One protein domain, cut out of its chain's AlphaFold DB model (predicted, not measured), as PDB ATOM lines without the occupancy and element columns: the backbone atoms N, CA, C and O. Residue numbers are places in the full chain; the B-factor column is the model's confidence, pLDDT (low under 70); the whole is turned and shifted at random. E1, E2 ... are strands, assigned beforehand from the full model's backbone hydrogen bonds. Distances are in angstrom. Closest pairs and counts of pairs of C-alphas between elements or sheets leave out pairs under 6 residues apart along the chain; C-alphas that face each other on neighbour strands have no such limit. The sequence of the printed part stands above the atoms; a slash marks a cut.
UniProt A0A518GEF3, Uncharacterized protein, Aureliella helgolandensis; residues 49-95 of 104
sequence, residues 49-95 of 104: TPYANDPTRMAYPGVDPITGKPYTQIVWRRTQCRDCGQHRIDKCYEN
ATOM      1  N   THR A  49      32.470   4.753  46.756       93.69
ATOM      2  CA  THR A  49      33.834   4.574  47.246       93.69
ATOM      3  C   THR A  49      34.652   3.759  46.235       93.69
ATOM      4  O   THR A  49      34.071   3.042  45.408       93.69
ATOM      5  N   PRO A  50      35.993   3.819  46.291       92.81
ATOM      6  CA  PRO A  50      36.841   2.902  45.537       92.81
ATOM      7  C   PRO A  50      36.429   1.442  45.757       92.81
ATOM      8  O   PRO A  50      35.901   1.085  46.816       92.81
ATOM      9  N   TYR A  51      36.642   0.605  44.741       92.31
ATOM     10  CA  TYR A  51      36.371  -0.823  44.867       92.31
ATOM     11  C   TYR A  51      37.296  -1.429  45.916       92.31
ATOM     12  O   TYR A  51      38.508  -1.228  45.872       92.31
ATOM     13  N   ALA A  52      36.704  -2.154  46.858       86.94
ATOM     14  CA  ALA A  52      37.443  -2.847  47.898       86.94
ATOM     15  C   ALA A  52      37.680  -4.302  47.490       86.94
ATOM     16  O   ALA A  52      36.759  -4.959  46.992       86.94
ATOM     17  N   ASN A  53      38.870  -4.813  47.820       88.56
ATOM     18  CA  ASN A  53      39.312  -6.187  47.575       88.56
ATOM     19  C   ASN A  53      39.399  -6.571  46.093       88.56
ATOM     20  O   ASN A  53      39.016  -5.822  45.190       88.56
ATOM     21  N   ASP A  54      39.885  -7.787  45.863       92.19
ATOM     22  CA  ASP A  54      39.880  -8.371  44.536       92.19
ATOM     23  C   ASP A  54      38.449  -8.635  44.049       92.19
ATOM     24  O   ASP A  54      37.593  -9.126  44.797       92.19
ATOM     25  N   PRO A  55      38.156  -8.313  42.780       93.19
ATOM     26  CA  PRO A  55      36.844  -8.542  42.210       93.19
ATOM     27  C   PRO A  55      36.596 -10.037  42.011       93.19
ATOM     28  O   PRO A  55      37.458 -10.768  41.522       93.19
ATOM     29  N   THR A  56      35.375 -10.487  42.297       94.88
ATOM     30  CA  THR A  56      34.956 -11.849  41.954       94.88
ATOM     31  C   THR A  56      34.751 -11.927  40.446       94.88
ATOM     32  O   THR A  56      34.014 -11.118  39.880       94.88
ATOM     33  N   ARG A  57      35.404 -12.886  39.786       94.69
ATOM     34  CA  ARG A  57      35.325 -13.096  38.335       94.69
ATOM     35  C   ARG A  57      34.792 -14.489  38.051       94.69
ATOM     36  O   ARG A  57      35.271 -15.453  38.638       94.69
ATOM     37  N   MET A  58      33.842 -14.595  37.129       94.19
ATOM     38  CA  MET A  58      33.319 -15.878  36.663       94.19
ATOM     39  C   MET A  58      33.339 -15.908  35.140       94.19
ATOM     40  O   MET A  58      32.751 -15.039  34.492       94.19
ATOM     41  N   ALA A  59      34.019 -16.908  34.579       93.06
ATOM     42  CA  ALA A  59      34.116 -17.144  33.141       93.06
ATOM     43  C   ALA A  59      32.812 -17.760  32.613       93.06
ATOM     44  O   ALA A  59      32.736 -18.944  32.301       93.06
ATOM     45  N   TYR A  60      31.765 -16.943  32.580       92.31
ATOM     46  CA  TYR A  60      30.460 -17.293  32.049       92.31
ATOM     47  C   TYR A  60      30.211 -16.418  30.818       92.31
ATOM     48  O   TYR A  60      29.953 -15.228  30.994       92.31
ATOM     49  N   PRO A  61      30.369 -16.937  29.589       93.38
ATOM     50  CA  PRO A  61      30.119 -16.161  28.384       93.38
ATOM     51  C   PRO A  61      28.618 -15.957  28.160       93.38
ATOM     52  O   PRO A  61      27.802 -16.807  28.516       93.38
ATOM     53  N   GLY A  62      28.246 -14.839  27.542       93.88
ATOM     54  CA  GLY A  62      26.849 -14.529  27.258       93.88
ATOM     55  C   GLY A  62      26.660 -13.222  26.499       93.88
ATOM     56  O   GLY A  62      27.615 -12.638  25.986       93.88
ATOM     57  N   VAL A  63      25.409 -12.764  26.440       95.00
ATOM     58  CA  VAL A  63      25.017 -11.484  25.834       95.00
ATOM     59  C   VAL A  63      24.508 -10.558  26.932       95.00
ATOM     60  O   VAL A  63      23.684 -10.965  27.754       95.00
ATOM     61  N   ASP A  64      25.050  -9.342  27.001       89.94
ATOM     62  CA  ASP A  64      24.619  -8.336  27.969       89.94
ATOM     63  C   ASP A  64      23.156  -7.965  27.678       89.94
ATOM     64  O   ASP A  64      22.867  -7.486  26.581       89.94
ATOM     65  N   PRO A  65      22.225  -8.166  28.628       85.44
ATOM     66  CA  PRO A  65      20.810  -7.893  28.400       85.44
ATOM     67  C   PRO A  65      20.503  -6.408  28.166       85.44
ATOM     68  O   PRO A  65      19.447  -6.100  27.625       85.44
ATOM     69  N   ILE A  66      21.386  -5.491  28.579       84.56
ATOM     70  CA  ILE A  66      21.177  -4.045  28.419       84.56
ATOM     71  C   ILE A  66      21.756  -3.564  27.091       84.56
ATOM     72  O   ILE A  66      21.103  -2.834  26.354       84.56
ATOM     73  N   THR A  67      22.999  -3.944  26.791       85.06
ATOM     74  CA  THR A  67      23.710  -3.425  25.611       85.06
ATOM     75  C   THR A  67      23.630  -4.334  24.387       85.06
ATOM     76  O   THR A  67      24.031  -3.919  23.302       85.06
ATOM     77  N   GLY A  68      23.185  -5.584  24.545       88.56
ATOM     78  CA  GLY A  68      23.202  -6.607  23.497       88.56
ATOM     79  C   GLY A  68      24.607  -7.084  23.114       88.56
ATOM     80  O   GLY A  68      24.762  -7.853  22.166       88.56
ATOM     81  N   LYS A  69      25.658  -6.633  23.813       89.56
ATOM     82  CA  LYS A  69      27.047  -6.948  23.461       89.56
ATOM     83  C   LYS A  69      27.474  -8.301  24.036       89.56
ATOM     84  O   LYS A  69      27.138  -8.608  25.183       89.56
ATOM     85  N   PRO A  70      28.259  -9.098  23.292       94.19
ATOM     86  CA  PRO A  70      28.808 -10.338  23.817       94.19
ATOM     87  C   PRO A  70      29.892 -10.061  24.867       94.19
ATOM     88  O   PRO A  70      30.752  -9.189  24.688       94.19
ATOM     89  N   TYR A  71      29.871 -10.845  25.940       94.94
ATOM     90  CA  TYR A  71      30.883 -10.857  26.993       94.94
ATOM     91  C   TYR A  71      31.401 -12.277  27.238       94.94
ATOM     92  O   TYR A  71      30.738 -13.263  26.913       94.94
ATOM     93  N   THR A  72      32.588 -12.395  27.833       95.44
ATOM     94  CA  THR A  72      33.214 -13.698  28.151       95.44
ATOM     95  C   THR A  72      33.314 -13.965  29.648       95.44
ATOM     96  O   THR A  72      33.461 -15.115  30.054       95.44
ATOM     97  N   GLN A  73      33.218 -12.925  30.478       95.06
ATOM     98  CA  GLN A  73      33.188 -13.061  31.929       95.06
ATOM     99  C   GLN A  73      32.247 -12.046  32.582       95.06
ATOM    100  O   GLN A  73      32.018 -10.947  32.069       95.06
ATOM    101  N   ILE A  74      31.764 -12.403  33.768       95.19
ATOM    102  CA  ILE A  74      31.042 -11.512  34.673       95.19
ATOM    103  C   ILE A  74      31.973 -11.156  35.831       95.19
ATOM    104  O   ILE A  74      32.628 -12.027  36.406       95.19
ATOM    105  N   VAL A  75      32.029  -9.870  36.170       94.94
ATOM    106  CA  VAL A  75      32.858  -9.325  37.244       94.94
ATOM    107  C   VAL A  75      31.966  -8.636  38.269       94.94
ATOM    108  O   VAL A  75      31.217  -7.723  37.929       94.94
ATOM    109  N   TRP A  76      32.062  -9.043  39.532       94.75
ATOM    110  CA  TRP A  76      31.364  -8.407  40.648       94.75
ATOM    111  C   TRP A  76      32.351  -7.629  41.506       94.75
ATOM    112  O   TRP A  76      33.343  -8.178  41.992       94.75
ATOM    113  N   ARG A  77      32.062  -6.344  41.713       94.44
ATOM    114  CA  ARG A  77      32.903  -5.424  42.482       94.44
ATOM    115  C   ARG A  77      32.141  -4.898  43.687       94.44
ATOM    116  O   ARG A  77      31.078  -4.298  43.538       94.44
ATOM    117  N   ARG A  78      32.680  -5.115  44.885       94.12
ATOM    118  CA  ARG A  78      32.098  -4.594  46.128       94.12
ATOM    119  C   ARG A  78      32.456  -3.115  46.283       94.12
ATOM    120  O   ARG A  78      33.604  -2.724  46.084       94.12
ATOM    121  N   THR A  79      31.472  -2.296  46.631       94.19
ATOM    122  CA  THR A  79      31.633  -0.857  46.874       94.19
ATOM    123  C   THR A  79      30.576  -0.362  47.865       94.19
ATOM    124  O   THR A  79      29.657  -1.096  48.241       94.19
ATOM    125  N   GLN A  80      30.687   0.885  48.301       94.81
ATOM    126  CA  GLN A  80      29.695   1.561  49.126       94.81
ATOM    127  C   GLN A  80      29.287   2.878  48.467       94.81
ATOM    128  O   GLN A  80      30.078   3.542  47.797       94.81
ATOM    129  N   CYS A  81      28.027   3.268  48.639       95.19
ATOM    130  CA  CYS A  81      27.568   4.588  48.226       95.19
ATOM    131  C   CYS A  81      28.168   5.655  49.143       95.19
ATOM    132  O   CYS A  81      28.021   5.563  50.360       95.19
ATOM    133  N   ARG A  82      28.792   6.681  48.555       95.12
ATOM    134  CA  ARG A  82      29.453   7.741  49.327       95.12
ATOM    135  C   ARG A  82      28.464   8.601  50.121       95.12
ATOM    136  O   ARG A  82      28.806   9.045  51.207       95.12
ATOM    137  N   ASP A  83      27.249   8.780  49.607       94.94
ATOM    138  CA  ASP A  83      26.297   9.732  50.190       94.94
ATOM    139  C   ASP A  83      25.426   9.123  51.295       94.94
ATOM    140  O   ASP A  83      25.061   9.810  52.240       94.94
ATOM    141  N   CYS A  84      25.070   7.836  51.196       94.06
ATOM    142  CA  CYS A  84      24.164   7.188  52.158       94.06
ATOM    143  C   CYS A  84      24.749   5.956  52.863       94.06
ATOM    144  O   CYS A  84      24.030   5.290  53.611       94.06
ATOM    145  N   GLY A  85      26.005   5.597  52.577       93.69
ATOM    146  CA  GLY A  85      26.697   4.449  53.178       93.69
ATOM    147  C   GLY A  85      26.184   3.072  52.739       93.69
ATOM    148  O   GLY A  85      26.656   2.049  53.229       93.69
ATOM    149  N   GLN A  86      25.216   3.002  51.818       94.62
ATOM    150  CA  GLN A  86      24.645   1.730  51.379       94.62
ATOM    151  C   GLN A  86      25.703   0.853  50.695       94.62
ATOM    152  O   GLN A  86      26.297   1.255  49.692       94.62
ATOM    153  N   HIS A  87      25.863  -0.377  51.185       93.62
ATOM    154  CA  HIS A  87      26.680  -1.404  50.543       93.62
ATOM    155  C   HIS A  87      26.075  -1.812  49.198       93.62
ATOM    156  O   HIS A  87      24.864  -2.038  49.085       93.62
ATOM    157  N   ARG A  88      26.926  -1.895  48.174       91.69
ATOM    158  CA  ARG A  88      26.557  -2.175  46.785       91.69
ATOM    159  C   ARG A  88      27.532  -3.172  46.166       91.69
ATOM    160  O   ARG A  88      28.705  -3.244  46.531       91.69
ATOM    161  N   ILE A  89      27.034  -3.924  45.191       92.31
ATOM    162  CA  ILE A  89      27.852  -4.776  44.334       92.31
ATOM    163  C   ILE A  89      27.567  -4.359  42.900       92.31
ATOM    164  O   ILE A  89      26.443  -4.513  42.421       92.31
ATOM    165  N   ASP A  90      28.579  -3.827  42.231       91.44
ATOM    166  CA  ASP A  90      28.486  -3.477  40.824       91.44
ATOM    167  C   ASP A  90      28.813  -4.719  39.989       91.44
ATOM    168  O   ASP A  90      29.888  -5.313  40.120       91.44
ATOM    169  N   LYS A  91      27.853  -5.134  39.157       91.56
ATOM    170  CA  LYS A  91      27.990  -6.245  38.212       91.56
ATOM    171  C   LYS A  91      28.397  -5.686  36.852       91.56
ATOM    172  O   LYS A  91      27.672  -4.874  36.282       91.56
ATOM    173  N   CYS A  92      29.539  -6.123  36.340       91.00
ATOM    174  CA  CYS A  92      30.083  -5.707  35.053       91.00
ATOM    175  C   CYS A  92      30.253  -6.916  34.131       91.00
ATOM    176  O   CYS A  92      30.654  -7.993  34.573       91.00
ATOM    177  N   TYR A  93      29.974  -6.716  32.848       93.00
ATOM    178  CA  TYR A  93      30.182  -7.700  31.792       93.00
ATOM    179  C   TYR A  93      31.448  -7.321  31.025       93.00
ATOM    180  O   TYR A  93      31.538  -6.215  30.493       93.00
ATOM    181  N   GLU A  94      32.454  -8.194  31.016       92.69
ATOM    182  CA  GLU A  94      33.775  -7.885  30.461       92.69
ATOM    183  C   GLU A  94      34.248  -8.961  29.484       92.69
ATOM    184  O   GLU A  94      33.838 -10.125  29.545       92.69
ATOM    185  N   ASN A  95      35.156  -8.562  28.590       92.56
ATOM    186  CA  ASN A  95      35.865  -9.484  27.717       92.56
ATOM    187  C   ASN A  95      37.267  -9.776  28.250       92.56
ATOM    188  O   ASN A  95      38.052  -8.858  28.481       92.56
TER     189      ASN A  95
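This is residues 49 to 95 of the 104 residues of an uncharacterized protein of Aureliella helgolandensis (UniProt A0A518GEF3). Three long strands lie side by side as one narrow, strongly twisted sheet, with E2 between E1 and E3 and with no named helix over either face. At one end of the sheet the long link of residues 59 to 72 runs out and folds back as a loop, and at the other end the shorter link of residues 81 to 86 turns the chain from E2 into E3. The printed part has 47 residues with three named strands, E1, E2 and E3 along the chain, in the sheet order E1 - E2 - E3, all antiparallel. The class is all strand, though under half of the residues, 23 of 47, are in named strands. The whole is loose, with a radius of gyration of the C-alphas of 12.3 A, and only just flat, spanning 33 by 22 by 11 A.

The printed part begins at Thr 49, and E1 follows at residues 52 to 58, 17.7 A from first to last C-alpha, starting with C-alpha 52 at (37.443, -2.847, 47.898). Residues 59 to 72 hold no named element. E2 is residues 73 to 80, 22.8 A long, with C-alpha 73 at (33.188, -13.061, 31.929). E3 is residues 87 to 94, 22.3 A long, and ends with C-alpha 94 at (33.775, -7.885, 30.461).

The three strands form a meander, each strand the antiparallel neighbour of the one before. E1 is an edge strand and makes a hairpin with E2, with an angle of 156 degrees between their directions. The C-alphas of Arg 57 and Val 75 face each other at 4.6 A, and N 58 and O 74 are within hydrogen-bond range at 2.9 A, as are N 76 and O 56 at 2.9 A. E2 is the inner strand and makes a second hairpin with E3, the other edge strand, also at 156 degrees. The C-alphas of Gln 80 and His 87 face each other at 4.5 A, and those of Gln 73 and Glu 94 at 5.4 A. N 75 and O 92 are within hydrogen-bond range at 2.8 A, and so are N 88 and O 79 at 2.8 A. In the link from E1 to E2, residues 62 to 63 form a short antiparallel pairing with residues 70 to 71.

The C-alphas farthest apart are those of Pro 61 and Asp 83, at 34.1 A, and the C-alphas of Thr 49 and Asn 95 are 24.1 A apart. The sheet's C-alphas lie up to 4.6 A off their best plane. The link from E1 to E2, 14 residues, is long; that from E2 to E3, 6 residues, is short but not tight. The printed part has no cut. Its mean pLDDT is 92.6, and no printed residue is under 70.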